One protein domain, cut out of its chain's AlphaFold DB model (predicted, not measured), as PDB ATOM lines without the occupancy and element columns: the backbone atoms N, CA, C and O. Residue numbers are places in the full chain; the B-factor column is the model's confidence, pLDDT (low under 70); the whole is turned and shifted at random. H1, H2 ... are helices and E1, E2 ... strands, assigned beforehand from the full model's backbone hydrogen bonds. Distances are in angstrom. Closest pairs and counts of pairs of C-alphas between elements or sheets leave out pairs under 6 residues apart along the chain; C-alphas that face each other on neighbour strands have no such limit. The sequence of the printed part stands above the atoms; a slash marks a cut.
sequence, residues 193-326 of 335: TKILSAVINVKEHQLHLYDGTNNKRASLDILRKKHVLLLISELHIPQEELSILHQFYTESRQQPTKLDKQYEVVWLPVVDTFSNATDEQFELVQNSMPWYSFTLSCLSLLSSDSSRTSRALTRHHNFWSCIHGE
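Overview. This is residues 193 to 326 of the 335 residues of the protein "protein SIEVE ELEMENT OCCLUSION B-like" of Coffea arabica (UniProt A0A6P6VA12). A twisted sheet of five strands, with its two longest strands E4 and E3 together at one edge, makes the core of the domain, and helices are set round it. H3 and H4 each cross over from one parallel strand to the next, H1 and H2 meet near one end of H1, and H6 lies off to one side, where residues 321 to 326 stick out. The printed part has 134 residues with six named helices and five named strands, in the order H1, E1, E2, H2, E3, H3, E4, H4, E5, H5, H6, and its class is mixed, helices and strands. The sheet runs E2, E1, E5, E4, E3 and is mixed: E2, E1 and E5 are antiparallel in turn, while E5, E4 and E3 are parallel. The whole is compact, with a radius of gyration of the C-alphas of 15.0 A and spans of 45 by 36 by 30 A.

Arrangement. E4, residues 263 to 269, and E3, residues 227 to 233, are parallel neighbours at 24 degrees, with N 229 and O 264 at 2.8 A and N 266 and O 229 at 2.9 A, both within hydrogen-bond range. E5, residues 292 to 294, is parallel to E4 at 27 degrees, with N 267 and O 292 at 2.8 A. E1, residues 209 to 211, is antiparallel to E5 at 146 degrees, with N 210 and O 293 at 2.7 A. E2, residues 216 to 218, forms a hairpin with E1, with N 211 and O 216 at 2.8 A; E2 and E3 are the edge strands. From edge to edge the strands' lines turn by 114 degrees. H3, residues 239 to 254, is on the sheet but only grazes it with residues 245 to 253; its closest C-alphas to E4 are those of Ser 252 and Tyr 263, 7.5 A apart. E3, H3 and E4 make a strand-helix-strand unit, two parallel neighbour strands with a helix between them along the chain, and its crossover is right-handed. H4, residues 276 to 288, only grazes the sheet with residues 282 to 287, and E4, H4 and E5 make a second such unit, also right-handed. The closest C-alphas of H4 and E5 are those of Gln 286 and Ser 293, 6.7 A apart. H3 and H4 are apart. H2, residues 220 to 223, only grazes the sheet, and it only just touches H1, residues 193 to 200, with 3 pairs of C-alphas within 8 A, the closest those of Thr 193 and Asp 221 at 7.3 A. H5, residues 296 to 304, only grazes the sheet with residues 296 to 299. H5 is close to but not clearly touching H6, residues 310 to 323, about perpendicular at 75 degrees, with the closest C-alphas those of Ser 303 and Ser 310, 7.8 A apart. H6 is not on the sheet. Every O i to N i+4 pair is within hydrogen-bond range in H1 and H4, against 11 of 12 in H3, 4 of 5 in H5 and 8 of 10 in H6; H2 is too short for such a pair.

Along the chain. H1 begins at C-alpha 193, (38.827, -19.327, 38.106). E3 is 19.3 A long and E4 19.1 A. H3 is 22.3 A long, H4 18.9 A and H6 18.8 A; H6 ends at C-alpha 323, (16.634, -16.633, 35.410).

Size, cuts and confidence. The two C-alphas farthest apart are those of Thr 257 and Ser 307, at 45.3 A. The printed part has no cut, and no link is long. The mean pLDDT of the printed part is 70.0, and residues 201 to 207, 255 to 261, 272 to 276 and 296 to 326 are under 70, with means of 52 in H5 and 34 in H6.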
ATOM      1  N   THR A 193      38.343 -18.004  37.668       79.62
ATOM      2  CA  THR A 193      38.827 -19.327  38.106       79.62
ATOM      3  C   THR A 193      38.197 -19.760  39.427       79.62
ATOM      4  O   THR A 193      37.739 -20.896  39.524       79.62
ATOM      5  N   LYS A 194      38.085 -18.852  40.407       80.44
ATOM      6  CA  LYS A 194      37.450 -19.130  41.707       80.44
ATOM      7  C   LYS A 194      35.990 -19.534  41.547       80.44
ATOM      8  O   LYS A 194      35.570 -20.549  42.096       80.44
ATOM      9  N   ILE A 195      35.246 -18.785  40.738       81.25
ATOM     10  CA  ILE A 195      33.830 -19.047  40.461       81.25
ATOM     11  C   ILE A 195      33.667 -20.398  39.760       81.25
ATOM     12  O   ILE A 195      32.883 -21.226  40.215       81.25
ATOM     13  N   LEU A 196      34.445 -20.659  38.705       79.00
ATOM     14  CA  LEU A 196      34.407 -21.941  38.000       79.00
ATOM     15  C   LEU A 196      34.756 -23.098  38.950       79.00
ATOM     16  O   LEU A 196      34.008 -24.066  39.037       79.00
ATOM     17  N   SER A 197      35.831 -22.976  39.732       78.19
ATOM     18  CA  SER A 197      36.232 -24.016  40.689       78.19
ATOM     19  C   SER A 197      35.153 -24.315  41.736       78.19
ATOM     20  O   SER A 197      34.941 -25.481  42.066       78.19
ATOM     21  N   ALA A 198      34.430 -23.289  42.200       77.00
ATOM     22  CA  ALA A 198      33.368 -23.424  43.188       77.00
ATOM     23  C   ALA A 198      32.096 -24.051  42.597       77.00
ATOM     24  O   ALA A 198      31.519 -24.941  43.213       77.00
ATOM     25  N   VAL A 199      31.683 -23.638  41.392       75.62
ATOM     26  CA  VAL A 199      30.496 -24.186  40.704       75.62
ATOM     27  C   VAL A 199      30.694 -25.659  40.342       75.62
ATOM     28  O   VAL A 199      29.761 -26.451  40.434       75.62
ATOM     29  N   ILE A 200      31.909 -26.033  39.942       71.62
ATOM     30  CA  ILE A 200      32.211 -27.381  39.447       71.62
ATOM     31  C   ILE A 200      32.736 -28.282  40.586       71.62
ATOM     32  O   ILE A 200      32.851 -29.487  40.405       71.62
ATOM     33  N   ASN A 201      33.021 -27.732  41.776       66.56
ATOM     34  CA  ASN A 201      33.601 -28.439  42.929       66.56
ATOM     35  C   ASN A 201      34.865 -29.240  42.562       66.56
ATOM     36  O   ASN A 201      35.021 -30.429  42.852       66.56
ATOM     37  N   VAL A 202      35.766 -28.568  41.856       65.06
ATOM     38  CA  VAL A 202      36.930 -29.179  41.229       65.06
ATOM     39  C   VAL A 202      38.205 -28.827  41.993       65.06
ATOM     40  O   VAL A 202      38.462 -27.662  42.288       65.06
ATOM     41  N   LYS A 203      39.053 -29.832  42.255       59.28
ATOM     42  CA  LYS A 203      40.411 -29.604  42.769       59.28
ATOM     43  C   LYS A 203      41.294 -28.975  41.691       59.28
ATOM     44  O   LYS A 203      41.281 -29.404  40.532       59.28
ATOM     45  N   GLU A 204      42.093 -27.995  42.098       55.81
ATOM     46  CA  GLU A 204      43.073 -27.333  41.236       55.81
ATOM     47  C   GLU A 204      44.039 -28.362  40.601       55.81
ATOM     48  O   GLU A 204      44.376 -29.373  41.219       55.81
ATOM     49  N   HIS A 205      44.520 -28.085  39.382       54.16
ATOM     50  CA  HIS A 205      45.552 -28.852  38.657       54.16
ATOM     51  C   HIS A 205      45.168 -30.225  38.051       54.16
ATOM     52  O   HIS A 205      46.072 -30.959  37.647       54.16
ATOM     53  N   GLN A 206      43.885 -30.594  37.908       65.81
ATOM     54  CA  GLN A 206      43.508 -31.749  37.056       65.81
ATOM     55  C   GLN A 206      42.973 -31.318  35.674       65.81
ATOM     56  O   GLN A 206      42.535 -30.186  35.467       65.81
ATOM     57  N   LEU A 207      43.053 -32.226  34.694       64.19
ATOM     58  CA  LEU A 207      42.581 -32.011  33.318       64.19
ATOM     59  C   LEU A 207      41.078 -32.306  33.216       64.19
ATOM     60  O   LEU A 207      40.668 -33.373  32.757       64.19
ATOM     61  N   HIS A 208      40.274 -31.374  33.719       73.88
ATOM     62  CA  HIS A 208      38.829 -31.547  33.915       73.88
ATOM     63  C   HIS A 208      37.998 -31.367  32.653       73.88
ATOM     64  O   HIS A 208      36.900 -31.920  32.563       73.88
ATOM     65  N   LEU A 209      38.526 -30.615  31.690       83.00
ATOM     66  CA  LEU A 209      37.851 -30.293  30.443       83.00
ATOM     67  C   LEU A 209      38.303 -31.227  29.322       83.00
ATOM     68  O   LEU A 209      39.452 -31.662  29.272       83.00
ATOM     69  N   TYR A 210      37.402 -31.481  28.391       85.81
ATOM     70  CA  TYR A 210      37.642 -32.070  27.089       85.81
ATOM     71  C   TYR A 210      37.364 -31.004  26.032       85.81
ATOM     72  O   TYR A 210      36.295 -30.400  26.017       85.81
ATOM     73  N   ASP A 211      38.356 -30.730  25.196       86.56
ATOM     74  CA  ASP A 211      38.261 -29.817  24.064       86.56
ATOM     75  C   ASP A 211      37.706 -30.574  22.854       86.56
ATOM     76  O   ASP A 211      38.416 -31.399  22.273       86.56
ATOM     77  N   GLY A 212      36.459 -30.279  22.472       82.12
ATOM     78  CA  GLY A 212      35.800 -30.892  21.315       82.12
ATOM     79  C   GLY A 212      36.417 -30.519  19.963       82.12
ATOM     80  O   GLY A 212      36.239 -31.247  18.992       82.12
ATOM     81  N   THR A 213      37.197 -29.432  19.867       82.81
ATOM     82  CA  THR A 213      37.877 -29.073  18.606       82.81
ATOM     83  C   THR A 213      39.132 -29.900  18.369       82.81
ATOM     84  O   THR A 213      39.374 -30.379  17.263       82.81
ATOM     85  N   ASN A 214      39.949 -30.063  19.411       81.94
ATOM     86  CA  ASN A 214      41.251 -30.720  19.319       81.94
ATOM     87  C   ASN A 214      41.228 -32.169  19.818       81.94
ATOM     88  O   ASN A 214      42.260 -32.840  19.746       81.94
ATOM     89  N   ASN A 215      40.087 -32.631  20.341       82.50
ATOM     90  CA  ASN A 215      39.892 -33.940  20.965       82.50
ATOM     91  C   ASN A 215      40.947 -34.247  22.039       82.50
ATOM     92  O   ASN A 215      41.553 -35.321  22.078       82.50
ATOM     93  N   LYS A 216      41.226 -33.261  22.901       85.62
ATOM     94  CA  LYS A 216      42.261 -33.337  23.944       85.62
ATOM     95  C   LYS A 216      41.732 -32.858  25.282       85.62
ATOM     96  O   LYS A 216      40.854 -32.006  25.353       85.62
ATOM     97  N   ARG A 217      42.307 -33.377  26.367       84.62
ATOM     98  CA  ARG A 217      41.987 -32.893  27.711       84.62
ATOM     99  C   ARG A 217      42.702 -31.576  28.010       84.62
ATOM    100  O   ARG A 217      43.845 -31.377  27.602       84.62
ATOM    101  N   ALA A 218      42.023 -30.710  28.746       83.25
ATOM    102  CA  ALA A 218      42.386 -29.324  28.994       83.25
ATOM    103  C   ALA A 218      42.260 -28.982  30.491       83.25
ATOM    104  O   ALA A 218      41.403 -29.518  31.199       83.25
ATOM    105  N   SER A 219      43.120 -28.077  30.973       83.50
ATOM    106  CA  SER A 219      42.978 -27.468  32.305       83.50
ATOM    107  C   SER A 219      41.936 -26.349  32.266       83.50
ATOM    108  O   SER A 219      41.779 -25.674  31.244       83.50
ATOM    109  N   LEU A 220      41.288 -26.094  33.406       81.31
ATOM    110  CA  LEU A 220      40.430 -24.920  33.610       81.31
ATOM    111  C   LEU A 220      41.181 -23.595  33.390       81.31
ATOM    112  O   LEU A 220      40.559 -22.590  33.055       81.31
ATOM    113  N   ASP A 221      42.514 -23.592  33.497       83.19
ATOM    114  CA  ASP A 221      43.350 -22.401  33.286       83.19
ATOM    115  C   ASP A 221      43.206 -21.792  31.884       83.19
ATOM    116  O   ASP A 221      43.416 -20.593  31.707       83.19
ATOM    117  N   ILE A 222      42.803 -22.583  30.883       85.12
ATOM    118  CA  ILE A 222      42.588 -22.110  29.503       85.12
ATOM    119  C   ILE A 222      41.393 -21.144  29.415       85.12
ATOM    120  O   ILE A 222      41.313 -20.326  28.493       85.12
ATOM    121  N   LEU A 223      40.475 -21.214  30.384       84.88
ATOM    122  CA  LEU A 223      39.306 -20.342  30.492       84.88
ATOM    123  C   LEU A 223      39.582 -19.071  31.307       84.88
ATOM    124  O   LEU A 223      38.713 -18.204  31.404       84.88
ATOM    125  N   ARG A 224      40.776 -18.940  31.897       85.31
ATOM    126  CA  ARG A 224      41.134 -17.819  32.765       85.31
ATOM    127  C   ARG A 224      41.034 -16.488  32.018       85.31
ATOM    128  O   ARG A 224      41.637 -16.324  30.962       85.31
ATOM    129  N   LYS A 225      40.316 -15.522  32.607       82.50
ATOM    130  CA  LYS A 225      40.081 -14.172  32.044       82.50
ATOM    131  C   LYS A 225      39.352 -14.165  30.688       82.50
ATOM    132  O   LYS A 225      39.406 -13.166  29.978       82.50
ATOM    133  N   LYS A 226      38.664 -15.252  30.329       84.44
ATOM    134  CA  LYS A 226      37.745 -15.301  29.184       84.44
ATOM    135  C   LYS A 226      36.301 -15.187  29.666       84.44
ATOM    136  O   LYS A 226      35.986 -15.621  30.775       84.44
ATOM    137  N   HIS A 227      35.406 -14.672  28.823       82.88
ATOM    138  CA  HIS A 227      33.975 -14.840  29.064       82.88
ATOM    139  C   HIS A 227      33.615 -16.312  28.851       82.88
ATOM    140  O   HIS A 227      34.005 -16.910  27.849       82.88
ATOM    141  N   VAL A 228      32.911 -16.908  29.810       86.19
ATOM    142  CA  VAL A 228      32.533 -18.324  29.768       86.19
ATOM    143  C   VAL A 228      31.022 -18.425  29.831       86.19
ATOM    144  O   VAL A 228      30.411 -17.924  30.773       86.19
ATOM    145  N   LEU A 229      30.438 -19.089  28.838       87.06
ATOM    146  CA  LEU A 229      29.038 -19.479  28.821       87.06
ATOM    147  C   LEU A 229      28.934 -20.930  29.300       87.06
ATOM    148  O   LEU A 229      29.473 -21.838  28.666       87.06
ATOM    149  N   LEU A 230      28.248 -21.144  30.421       86.38
ATOM    150  CA  LEU A 230      27.984 -22.479  30.951       86.38
ATOM    151  C   LEU A 230      26.681 -23.018  30.355       86.38
ATOM    152  O   LEU A 230      25.616 -22.453  30.588       86.38
ATOM    153  N   LEU A 231      26.774 -24.118  29.612       87.50
ATOM    154  CA  LEU A 231      25.624 -24.889  29.149       87.50
ATOM    155  C   LEU A 231      25.365 -26.007  30.162       87.50
ATOM    156  O   LEU A 231      26.133 -26.964  30.216       87.50
ATOM    157  N   ILE A 232      24.307 -25.880  30.962       85.19
ATOM    158  CA  ILE A 232      23.902 -26.892  31.947       85.19
ATOM    159  C   ILE A 232      22.650 -27.592  31.429       85.19
ATOM    160  O   ILE A 232      21.621 -26.945  31.255       85.19
ATOM    161  N   SER A 233      22.734 -28.893  31.168       84.56
ATOM    162  CA  SER A 233      21.625 -29.655  30.588       84.56
ATOM    163  C   SER A 233      21.702 -31.133  30.950       84.56
ATOM    164  O   SER A 233      22.759 -31.633  31.327       84.56
ATOM    165  N   GLU A 234      20.611 -31.862  30.752       83.25
ATOM    166  CA  GLU A 234      20.652 -33.325  30.680       83.25
ATOM    167  C   GLU A 234      21.385 -33.795  29.405       83.25
ATOM    168  O   GLU A 234      21.784 -32.986  28.558       83.25
ATOM    169  N   LEU A 235      21.573 -35.112  29.252       83.81
ATOM    170  CA  LEU A 235      22.194 -35.692  28.050       83.81
ATOM    171  C   LEU A 235      21.309 -35.541  26.803       83.81
ATOM    172  O   LEU A 235      21.816 -35.520  25.685       83.81
ATOM    173  N   HIS A 236      19.991 -35.420  26.971       82.56
ATOM    174  CA  HIS A 236      19.075 -35.222  25.854       82.56
ATOM    175  C   HIS A 236      18.875 -33.732  25.568       82.56
ATOM    176  O   HIS A 236      17.966 -33.102  26.100       82.56
ATOM    177  N   ILE A 237      19.732 -33.173  24.714       82.44
ATOM    178  CA  ILE A 237      19.604 -31.788  24.254       82.44
ATOM    179  C   ILE A 237      18.957 -31.794  22.862       82.44
ATOM    180  O   ILE A 237      19.466 -32.485  21.968       82.44
ATOM    181  N   PRO A 238      17.860 -31.047  22.641       84.94
ATOM    182  CA  PRO A 238      17.254 -30.925  21.324       84.94
ATOM    183  C   PRO A 238      18.266 -30.428  20.284       84.94
ATOM    184  O   PRO A 238      18.975 -29.443  20.495       84.94
ATOM    185  N   GLN A 239      18.317 -31.089  19.126       84.19
ATOM    186  CA  GLN A 239      19.266 -30.740  18.058       84.19
ATOM    187  C   GLN A 239      19.066 -29.316  17.524       84.19
ATOM    188  O   GLN A 239      20.030 -28.672  17.113       84.19
ATOM    189  N   GLU A 240      17.836 -28.806  17.558       86.12
ATOM    190  CA  GLU A 240      17.520 -27.429  17.171       86.12
ATOM    191  C   GLU A 240      18.223 -26.418  18.091       86.12
ATOM    192  O   GLU A 240      18.880 -25.500  17.603       86.12
ATOM    193  N   GLU A 241      18.183 -26.632  19.411       85.06
ATOM    194  CA  GLU A 241      18.858 -25.777  20.397       85.06
ATOM    195  C   GLU A 241      20.382 -25.832  20.248       85.06
ATOM    196  O   GLU A 241      21.049 -24.793  20.248       85.06
ATOM    197  N   LEU A 242      20.936 -27.033  20.045       84.94
ATOM    198  CA  LEU A 242      22.366 -27.203  19.783       84.94
ATOM    199  C   LEU A 242      22.802 -26.509  18.494       84.94
ATOM    200  O   LEU A 242      23.860 -25.882  18.471       84.94
ATOM    201  N   SER A 243      21.989 -26.580  17.441       85.00
ATOM    202  CA  SER A 243      22.273 -25.938  16.154       85.00
ATOM    203  C   SER A 243      22.288 -24.415  16.281       85.00
ATOM    204  O   SER A 243      23.191 -23.757  15.762       85.00
ATOM    205  N   ILE A 244      21.332 -23.856  17.028       87.19
ATOM    206  CA  ILE A 244      21.272 -22.424  17.334       87.19
ATOM    207  C   ILE A 244      22.518 -21.997  18.124       87.19
ATOM    208  O   ILE A 244      23.187 -21.028  17.759       87.19
ATOM    209  N   LEU A 245      22.880 -22.742  19.173       87.50
ATOM    210  CA  LEU A 245      24.070 -22.452  19.975       87.50
ATOM    211  C   LEU A 245      25.359 -22.552  19.147       87.50
ATOM    212  O   LEU A 245      26.239 -21.698  19.262       87.50
ATOM    213  N   HIS A 246      25.456 -23.550  18.269       87.00
ATOM    214  CA  HIS A 246      26.574 -23.719  17.348       87.00
ATOM    215  C   HIS A 246      26.714 -22.531  16.393       87.00
ATOM    216  O   HIS A 246      27.829 -22.048  16.163       87.00
ATOM    217  N   GLN A 247      25.601 -22.032  15.852       86.06
ATOM    218  CA  GLN A 247      25.600 -20.844  15.006       86.06
ATOM    219  C   GLN A 247      26.140 -19.631  15.774       86.06
ATOM    220  O   GLN A 247      27.105 -19.009  15.325       86.06
ATOM    221  N   PHE A 248      25.607 -19.349  16.967       85.25
ATOM    222  CA  PHE A 248      26.068 -18.226  17.789       85.25
ATOM    223  C   PHE A 248      27.543 -18.334  18.187       85.25
ATOM    224  O   PHE A 248      28.267 -17.334  18.161       85.25
ATOM    225  N   TYR A 249      28.005 -19.540  18.525       85.94
ATOM    226  CA  TYR A 249      29.403 -19.794  18.869       85.94
ATOM    227  C   TYR A 249      30.343 -19.619  17.668       85.94
ATOM    228  O   TYR A 249      31.461 -19.121  17.800       85.94
ATOM    229  N   THR A 250      29.896 -19.992  16.468       84.88
ATOM    230  CA  THR A 250      30.688 -19.833  15.241       84.88
ATOM    231  C   THR A 250      30.766 -18.365  14.820       84.88
ATOM    232  O   THR A 250      31.846 -17.866  14.496       84.88
ATOM    233  N   GLU A 251      29.642 -17.647  14.867       83.75
ATOM    234  CA  GLU A 251      29.568 -16.222  14.528       83.75
ATOM    235  C   GLU A 251      30.445 -15.360  15.446       83.75
ATOM    236  O   GLU A 251      31.104 -14.426  14.975       83.75
ATOM    237  N   SER A 252      30.513 -15.689  16.741       80.56
ATOM    238  CA  SER A 252      31.359 -14.966  17.698       80.56
ATOM    239  C   SER A 252      32.854 -15.087  17.372       80.56
ATOM    240  O   SER A 252      33.603 -14.124  17.544       80.56
ATOM    241  N   ARG A 253      33.289 -16.229  16.820       76.44
ATOM    242  CA  ARG A 253      34.681 -16.471  16.398       76.44
ATOM    243  C   ARG A 253      35.037 -15.831  15.054       76.44
ATOM    244  O   ARG A 253      36.199 -15.498  14.832       76.44
ATOM    245  N   GLN A 254      34.062 -15.634  14.166       75.62
ATOM    246  CA  GLN A 254      34.279 -15.028  12.845       75.62
ATOM    247  C   GLN A 254      34.399 -13.494  12.878       75.62
ATOM    248  O   GLN A 254      34.898 -12.905  11.920       75.62
ATOM    249  N   GLN A 255      33.987 -12.833  13.968       66.81
ATOM    250  CA  GLN A 255      34.078 -11.374  14.139       66.81
ATOM    251  C   GLN A 255      35.089 -10.975  15.239       66.81
ATOM    252  O   GLN A 255      34.698 -10.392  16.254       66.81
ATOM    253  N   PRO A 256      36.404 -11.228  15.058       60.84
ATOM    254  CA  PRO A 256      37.416 -11.047  16.106       60.84
ATOM    255  C   PRO A 256      37.615  -9.591  16.564       60.84
ATOM    256  O   PRO A 256      38.201  -9.362  17.617       60.84
ATOM    257  N   THR A 257      37.121  -8.600  15.815       58.66
ATOM    258  CA  THR A 257      37.251  -7.165  16.127       58.66
ATOM    259  C   THR A 257      36.328  -6.662  17.244       58.66
ATOM    260  O   THR A 257      36.506  -5.533  17.695       58.66
ATOM    261  N   LYS A 258      35.368  -7.466  17.728       62.69
ATOM    262  CA  LYS A 258      34.486  -7.117  18.860       62.69
ATOM    263  C   LYS A 258      34.845  -7.955  20.090       62.69
ATOM    264  O   LYS A 258      34.298  -9.040  20.272       62.69
ATOM    265  N   LEU A 259      35.756  -7.451  20.928       57.00
ATOM    266  CA  LEU A 259      36.197  -8.127  22.161       57.00
ATOM    267  C   LEU A 259      35.028  -8.503  23.091       57.00
ATOM    268  O   LEU A 259      35.017  -9.614  23.610       57.00
ATOM    269  N   ASP A 260      33.996  -7.660  23.183       58.31
ATOM    270  CA  ASP A 260      32.812  -7.879  24.037       58.31
ATOM    271  C   ASP A 260      31.943  -9.085  23.628       58.31
ATOM    272  O   ASP A 260      30.983  -9.432  24.315       58.31
ATOM    273  N   LYS A 261      32.231  -9.714  22.481       62.91
ATOM    274  CA  LYS A 261      31.485 -10.869  21.962       62.91
ATOM    275  C   LYS A 261      32.260 -12.181  22.025       62.91
ATOM    276  O   LYS A 261      31.714 -13.202  21.617       62.91
ATOM    277  N   GLN A 262      33.501 -12.183  22.508       75.44
ATOM    278  CA  GLN A 262      34.303 -13.404  22.586       75.44
ATOM    279  C   GLN A 262      33.980 -14.172  23.865       75.44
ATOM    280  O   GLN A 262      34.320 -13.731  24.959       75.44
ATOM    281  N   TYR A 263      33.362 -15.342  23.726       84.06
ATOM    282  CA  TYR A 263      33.107 -16.253  24.837       84.06
ATOM    283  C   TYR A 263      33.465 -17.690  24.463       84.06
ATOM    284  O   TYR A 263      33.374 -18.095  23.304       84.06
ATOM    285  N   GLU A 264      33.873 -18.464  25.460       87.75
ATOM    286  CA  GLU A 264      34.016 -19.913  25.353       87.75
ATOM    287  C   GLU A 264      32.766 -20.576  25.921       87.75
ATOM    288  O   GLU A 264      32.248 -20.151  26.952       87.75
ATOM    289  N   VAL A 265      32.288 -21.628  25.263       88.94
ATOM    290  CA  VAL A 265      31.180 -22.439  25.771       88.94
ATOM    291  C   VAL A 265      31.757 -23.631  26.527       88.94
ATOM    292  O   VAL A 265      32.735 -24.242  26.087       88.94
ATOM    293  N   VAL A 266      31.170 -23.944  27.680       88.44
ATOM    294  CA  VAL A 266      31.520 -25.121  28.473       88.44
ATOM    295  C   VAL A 266      30.250 -25.884  28.819       88.44
ATOM    296  O   VAL A 266      29.360 -25.344  29.474       88.44
ATOM    297  N   TRP A 267      30.175 -27.143  28.398       88.50
ATOM    298  CA  TRP A 267      29.056 -28.029  28.701       88.50
ATOM    299  C   TRP A 267      29.257 -28.778  30.021       88.50
ATOM    300  O   TRP A 267      30.270 -29.462  30.212       88.50
ATOM    301  N   LEU A 268      28.271 -28.656  30.911       85.31
ATOM    302  CA  LEU A 268      28.158 -29.350  32.187       85.31
ATOM    303  C   LEU A 268      26.897 -30.234  32.172       85.31
ATOM    304  O   LEU A 268      25.792 -29.722  32.371       85.31
ATOM    305  N   PRO A 269      27.034 -31.549  31.946       82.19
ATOM    306  CA  PRO A 269      25.888 -32.446  31.960       82.19
ATOM    307  C   PRO A 269      25.368 -32.675  33.384       82.19
ATOM    308  O   PRO A 269      26.139 -32.851  34.332       82.19
ATOM    309  N   VAL A 270      24.050 -32.752  33.516       76.81
ATOM    310  CA  VAL A 270      23.344 -33.163  34.730       76.81
ATOM    311  C   VAL A 270      22.853 -34.591  34.514       76.81
ATOM    312  O   VAL A 270      22.001 -34.839  33.664       76.81
ATOM    313  N   VAL A 271      23.436 -35.544  35.245       71.56
ATOM    314  CA  VAL A 271      23.111 -36.975  35.145       71.56
ATOM    315  C   VAL A 271      22.841 -37.522  36.541       71.56
ATOM    316  O   VAL A 271      23.694 -37.415  37.424       71.56
ATOM    317  N   ASP A 272      21.670 -38.129  36.736       64.75
ATOM    318  CA  ASP A 272      21.270 -38.683  38.035       64.75
ATOM    319  C   ASP A 272      21.965 -40.009  38.360       64.75
ATOM    320  O   ASP A 272      22.352 -40.247  39.504       64.75
ATOM    321  N   THR A 273      22.156 -40.875  37.360       64.44
ATOM    322  CA  THR A 273      22.827 -42.172  37.529       64.44
ATOM    323  C   THR A 273      23.699 -42.492  36.324       64.44
ATOM    324  O   THR A 273      23.216 -42.461  35.195       64.44
ATOM    325  N   PHE A 274      24.971 -42.817  36.568       65.81
ATOM    326  CA  PHE A 274      25.882 -43.302  35.533       65.81
ATOM    327  C   PHE A 274      25.703 -44.814  35.350       65.81
ATOM    328  O   PHE A 274      25.723 -45.585  36.309       65.81
ATOM    329  N   SER A 275      25.509 -45.229  34.105       69.44
ATOM    330  CA  SER A 275      25.449 -46.604  33.624       69.44
ATOM    331  C   SER A 275      26.189 -46.696  32.286       69.44
ATOM    332  O   SER A 275      26.361 -45.691  31.603       69.44
ATOM    333  N   ASN A 276      26.548 -47.900  31.843       68.75
ATOM    334  CA  ASN A 276      27.244 -48.066  30.560       68.75
ATOM    335  C   ASN A 276      26.483 -47.421  29.378       68.75
ATOM    336  O   ASN A 276      27.098 -46.878  28.470       68.75
ATOM    337  N   ALA A 277      25.144 -47.427  29.408       70.00
ATOM    338  CA  ALA A 277      24.323 -46.799  28.372       70.00
ATOM    339  C   ALA A 277      24.355 -45.258  28.422       70.00
ATOM    340  O   ALA A 277      24.258 -44.607  27.384       70.00
ATOM    341  N   THR A 278      24.495 -44.660  29.610       75.31
ATOM    342  CA  THR A 278      24.637 -43.199  29.731       75.31
ATOM    343  C   THR A 278      26.024 -42.733  29.318       75.31
ATOM    344  O   THR A 278      26.154 -41.605  28.855       75.31
ATOM    345  N   ASP A 279      27.041 -43.588  29.445       79.88
ATOM    346  CA  ASP A 279      28.408 -43.267  29.032       79.88
ATOM    347  C   ASP A 279      28.494 -43.136  27.505       79.88
ATOM    348  O   ASP A 279      28.995 -42.133  26.999       79.88
ATOM    349  N   GLU A 280      27.898 -44.078  26.765       81.62
ATOM    350  CA  GLU A 280      27.811 -44.006  25.299       81.62
ATOM    351  C   GLU A 280      27.038 -42.764  24.831       81.62
ATOM    352  O   GLU A 280      27.471 -42.055  23.921       81.62
ATOM    353  N   GLN A 281      25.904 -42.454  25.471       81.94
ATOM    354  CA  GLN A 281      25.124 -41.253  25.150       81.94
ATOM    355  C   GLN A 281      25.891 -39.967  25.455       81.94
ATOM    356  O   GLN A 281      25.848 -39.023  24.665       81.94
ATOM    357  N   PHE A 282      26.606 -39.925  26.578       85.00
ATOM    358  CA  PHE A 282      27.446 -38.794  26.933       85.00
ATOM    359  C   PHE A 282      28.536 -38.567  25.883       85.00
ATOM    360  O   PHE A 282      28.703 -37.437  25.430       85.00
ATOM    361  N   GLU A 283      29.234 -39.620  25.451       85.31
ATOM    362  CA  GLU A 283      30.270 -39.510  24.421       85.31
ATOM    363  C   GLU A 283      29.692 -39.055  23.077       85.31
ATOM    364  O   GLU A 283      30.287 -38.210  22.409       85.31
ATOM    365  N   LEU A 284      28.511 -39.546  22.685       86.06
ATOM    366  CA  LEU A 284      27.830 -39.104  21.462       86.06
ATOM    367  C   LEU A 284      27.537 -37.599  21.485       86.06
ATOM    368  O   LEU A 284      27.828 -36.895  20.516       86.06
ATOM    369  N   VAL A 285      26.995 -37.098  22.595       85.75
ATOM    370  CA  VAL A 285      26.671 -35.674  22.757       85.75
ATOM    371  C   VAL A 285      27.951 -34.845  22.840       85.75
ATOM    372  O   VAL A 285      28.075 -33.852  22.124       85.75
ATOM    373  N   GLN A 286      28.942 -35.290  23.616       87.31
ATOM    374  CA  GLN A 286      30.248 -34.642  23.745       87.31
ATOM    375  C   GLN A 286      30.956 -34.495  22.391       87.31
ATOM    376  O   GLN A 286      31.462 -33.420  22.080       87.31
ATOM    377  N   ASN A 287      30.959 -35.550  21.574       85.44
ATOM    378  CA  ASN A 287      31.607 -35.562  20.262       85.44
ATOM    379  C   ASN A 287      30.861 -34.725  19.211       85.44
ATOM    380  O   ASN A 287      31.443 -34.362  18.190       85.44
ATOM    381  N   SER A 288      29.581 -34.414  19.440       83.75
ATOM    382  CA  SER A 288      28.789 -33.555  18.550       83.75
ATOM    383  C   SER A 288      29.063 -32.058  18.741       83.75
ATOM    384  O   SER A 288      28.665 -31.245  17.906       83.75
ATOM    385  N   MET A 289      29.748 -31.678  19.825       84.44
ATOM    386  CA  MET A 289      29.946 -30.286  20.220       84.44
ATOM    387  C   MET A 289      31.371 -29.804  19.919       84.44
ATOM    388  O   MET A 289      32.339 -30.449  20.316       84.44
ATOM    389  N   PRO A 290      31.542 -28.618  19.311       85.19
ATOM    390  CA  PRO A 290      32.858 -28.053  19.021       85.19
ATOM    391  C   PRO A 290      33.467 -27.281  20.206       85.19
ATOM    392  O   PRO A 290      34.451 -26.575  20.022       85.19
ATOM    393  N   TRP A 291      32.875 -27.316  21.400       88.75
ATOM    394  CA  TRP A 291      33.311 -26.521  22.554       88.75
ATOM    395  C   TRP A 291      33.793 -27.397  23.716       88.75
ATOM    396  O   TRP A 291      33.885 -28.620  23.599       88.75
ATOM    397  N   TYR A 292      34.164 -26.780  24.841       89.31
ATOM    398  CA  TYR A 292      34.685 -27.519  25.988       89.31
ATOM    399  C   TYR A 292      33.570 -28.275  26.712       89.31
ATOM    400  O   TYR A 292      32.451 -27.793  26.845       89.31
ATOM    401  N   SER A 293      33.878 -29.443  27.251       87.31
ATOM    402  CA  SER A 293      32.935 -30.255  28.025       87.31
ATOM    403  C   SER A 293      33.629 -30.875  29.227       87.31
ATOM    404  O   SER A 293      34.832 -31.124  29.190       87.31
ATOM    405  N   PHE A 294      32.908 -31.121  30.315       81.75
ATOM    406  CA  PHE A 294      33.506 -31.805  31.464       81.75
ATOM    407  C   PHE A 294      33.718 -33.287  31.192       81.75
ATOM    408  O   PHE A 294      32.867 -33.951  30.621       81.75
ATOM    409  N   THR A 295      34.859 -33.824  31.622       73.75
ATOM    410  CA  THR A 295      35.143 -35.258  31.487       73.75
ATOM    411  C   THR A 295      34.258 -36.100  32.409       73.75
ATOM    412  O   THR A 295      33.986 -35.725  33.550       73.75
ATOM    413  N   LEU A 296      33.895 -37.304  31.959       67.19
ATOM    414  CA  LEU A 296      33.116 -38.283  32.731       67.19
ATOM    415  C   LEU A 296      33.795 -38.648  34.071       67.19
ATOM    416  O   LEU A 296      33.142 -38.790  35.105       67.19
ATOM    417  N   SER A 297      35.133 -38.656  34.111       62.66
ATOM    418  CA  SER A 297      35.911 -38.791  35.352       62.66
ATOM    419  C   SER A 297      35.672 -37.661  36.363       62.66
ATOM    420  O   SER A 297      35.673 -37.912  37.563       62.66
ATOM    421  N   CYS A 298      35.433 -36.431  35.905       59.16
ATOM    422  CA  CYS A 298      35.088 -35.305  36.775       59.16
ATOM    423  C   CYS A 298      33.644 -35.424  37.295       59.16
ATOM    424  O   CYS A 298      33.360 -35.113  38.449       59.16
ATOM    425  N   LEU A 299      32.738 -35.934  36.461       57.41
ATOM    426  CA  LEU A 299      31.316 -36.081  36.781       57.41
ATOM    427  C   LEU A 299      31.035 -37.261  37.725       57.41
ATOM    428  O   LEU A 299      30.181 -37.166  38.602       57.41
ATOM    429  N   SER A 300      31.805 -38.345  37.622       50.75
ATOM    430  CA  SER A 300      31.740 -39.469  38.569       50.75
ATOM    431  C   SER A 300      32.189 -39.085  39.987       50.75
ATOM    432  O   SER A 300      31.608 -39.563  40.959       50.75
ATOM    433  N   LEU A 301      33.147 -38.158  40.133       46.34
ATOM    434  CA  LEU A 301      33.511 -37.584  41.436       46.34
ATOM    435  C   LEU A 301      32.353 -36.767  42.024       46.34
ATOM    436  O   LEU A 301      32.054 -36.907  43.209       46.34
ATOM    437  N   LEU A 302      31.638 -36.011  41.186       46.66
ATOM    438  CA  LEU A 302      30.421 -35.295  41.578       46.66
ATOM    439  C   LEU A 302      29.265 -36.245  41.931       46.66
ATOM    440  O   LEU A 302      28.456 -35.912  42.794       46.66
ATOM    441  N   SER A 303      29.206 -37.433  41.315       39.72
ATOM    442  CA  SER A 303      28.175 -38.450  41.562       39.72
ATOM    443  C   SER A 303      28.478 -39.393  42.739       39.72
ATOM    444  O   SER A 303      27.570 -39.873  43.413       39.72
ATOM    445  N   SER A 304      29.743 -39.616  43.093       37.69
ATOM    446  CA  SER A 304      30.090 -40.295  44.355       37.69
ATOM    447  C   SER A 304      29.674 -39.479  45.591       37.69
ATOM    448  O   SER A 304      29.433 -40.032  46.661       37.69
ATOM    449  N   ASP A 305      29.492 -38.172  45.391       40.97
ATOM    450  CA  ASP A 305      28.882 -37.223  46.317       40.97
ATOM    451  C   ASP A 305      27.381 -36.984  45.997       40.97
ATOM    452  O   ASP A 305      26.779 -36.109  46.603       40.97
ATOM    453  N   SER A 306      26.743 -37.740  45.079       37.75
ATOM    454  CA  SER A 306      25.455 -37.438  44.385       37.75
ATOM    455  C   SER A 306      24.215 -37.193  45.241       37.75
ATOM    456  O   SER A 306      23.218 -36.703  44.708       37.75
ATOM    457  N   SER A 307      24.228 -37.421  46.555       36.84
ATOM    458  CA  SER A 307      23.183 -36.815  47.391       36.84
ATOM    459  C   SER A 307      23.294 -35.279  47.442       36.84
ATOM    460  O   SER A 307      22.328 -34.626  47.833       36.84
ATOM    461  N   ARG A 308      24.441 -34.714  47.030       40.56
ATOM    462  CA  ARG A 308      24.884 -33.335  47.293       40.56
ATOM    463  C   ARG A 308      24.805 -32.373  46.109       40.56
ATOM    464  O   ARG A 308      24.681 -31.176  46.334       40.56
ATOM    465  N   THR A 309      24.860 -32.850  44.868       38.38
ATOM    466  CA  THR A 309      24.963 -31.989  43.666       38.38
ATOM    467  C   THR A 309      23.780 -32.136  42.719       38.38
ATOM    468  O   THR A 309      23.264 -31.116  42.272       38.38
ATOM    469  N   SER A 310      23.268 -33.354  42.485       34.78
ATOM    470  CA  SER A 310      22.065 -33.549  41.650       34.78
ATOM    471  C   SER A 310      20.859 -32.821  42.257       34.78
ATOM    472  O   SER A 310      20.235 -32.040  41.552       34.78
ATOM    473  N   ARG A 311      20.604 -32.935  43.575       34.28
ATOM    474  CA  ARG A 311      19.497 -32.219  44.254       34.28
ATOM    475  C   ARG A 311      19.701 -30.717  44.409       34.28
ATOM    476  O   ARG A 311      18.715 -29.981  44.365       34.28
ATOM    477  N   ALA A 312      20.945 -30.264  44.562       36.50
ATOM    478  CA  ALA A 312      21.252 -28.842  44.495       36.50
ATOM    479  C   ALA A 312      20.883 -28.318  43.098       36.50
ATOM    480  O   ALA A 312      20.115 -27.369  43.015       36.50
ATOM    481  N   LEU A 313      21.283 -29.015  42.023       37.00
ATOM    482  CA  LEU A 313      20.982 -28.688  40.619       37.00
ATOM    483  C   LEU A 313      19.512 -28.862  40.205       37.00
ATOM    484  O   LEU A 313      18.998 -28.024  39.468       37.00
ATOM    485  N   THR A 314      18.773 -29.833  40.743       36.28
ATOM    486  CA  THR A 314      17.320 -29.946  40.499       36.28
ATOM    487  C   THR A 314      16.514 -28.921  41.298       36.28
ATOM    488  O   THR A 314      15.535 -28.396  40.775       36.28
ATOM    489  N   ARG A 315      16.931 -28.518  42.512       35.25
ATOM    490  CA  ARG A 315      16.410 -27.277  43.131       35.25
ATOM    491  C   ARG A 315      16.921 -26.024  42.406       35.25
ATOM    492  O   ARG A 315      16.220 -25.012  42.402       35.25
ATOM    493  N   HIS A 316      18.063 -26.096  41.712       44.03
ATOM    494  CA  HIS A 316      18.512 -25.067  40.771       44.03
ATOM    495  C   HIS A 316      17.627 -24.982  39.522       44.03
ATOM    496  O   HIS A 316      17.751 -23.993  38.814       44.03
ATOM    497  N   HIS A 317      16.653 -25.873  39.300       33.91
ATOM    498  CA  HIS A 317      15.607 -25.608  38.309       33.91
ATOM    499  C   HIS A 317      14.795 -24.353  38.680       33.91
ATOM    500  O   HIS A 317      14.362 -23.647  37.781       33.91
ATOM    501  N   ASN A 318      14.687 -23.986  39.969       30.88
ATOM    502  CA  ASN A 318      14.126 -22.696  40.404       30.88
ATOM    503  C   ASN A 318      15.146 -21.543  40.381       30.88
ATOM    504  O   ASN A 318      14.746 -20.396  40.237       30.88
ATOM    505  N   PHE A 319      16.451 -21.821  40.483       35.31
ATOM    506  CA  PHE A 319      17.502 -20.808  40.299       35.31
ATOM    507  C   PHE A 319      17.591 -20.390  38.827       35.31
ATOM    508  O   PHE A 319      17.525 -19.208  38.508       35.31
ATOM    509  N   TRP A 320      17.618 -21.370  37.925       33.47
ATOM    510  CA  TRP A 320      17.535 -21.153  36.489       33.47
ATOM    511  C   TRP A 320      16.131 -20.757  36.049       33.47
ATOM    512  O   TRP A 320      16.047 -19.974  35.124       33.47
ATOM    513  N   SER A 321      15.044 -21.152  36.730       28.08
ATOM    514  CA  SER A 321      13.699 -20.637  36.416       28.08
ATOM    515  C   SER A 321      13.460 -19.203  36.901       28.08
ATOM    516  O   SER A 321      12.693 -18.485  36.263       28.08
ATOM    517  N   CYS A 322      14.117 -18.750  37.976       27.38
ATOM    518  CA  CYS A 322      14.185 -17.324  38.315       27.38
ATOM    519  C   CYS A 322      15.000 -16.532  37.280       27.38
ATOM    520  O   CYS A 322      14.739 -15.349  37.097       27.38
ATOM    521  N   ILE A 323      15.927 -17.188  36.573       30.03
ATOM    522  CA  ILE A 323      16.634 -16.633  35.410       30.03
ATOM    523  C   ILE A 323      15.812 -16.829  34.110       30.03
ATOM    524  O   ILE A 323      15.890 -16.004  33.215       30.03
ATOM    525  N   HIS A 324      14.941 -17.843  34.002       27.34
ATOM    526  CA  HIS A 324      14.108 -18.119  32.816       27.34
ATOM    527  C   HIS A 324      12.977 -17.109  32.607       27.34
ATOM    528  O   HIS A 324      12.365 -17.104  31.542       27.34
ATOM    529  N   GLY A 325      12.705 -16.240  33.586       23.78
ATOM    530  CA  GLY A 325      11.825 -15.088  33.379       23.78
ATOM    531  C   GLY A 325      12.402 -14.058  32.404       23.78
ATOM    532  O   GLY A 325      11.661 -13.233  31.880       23.78
ATOM    533  N   GLU A 326      13.704 -14.125  32.128       24.42
ATOM    534  CA  GLU A 326      14.415 -13.161  31.308       24.42
ATOM    535  C   GLU A 326      15.479 -13.887  30.476       24.42
ATOM    536  O   GLU A 326      16.534 -14.283  30.961       24.42
TER     537      GLU A 326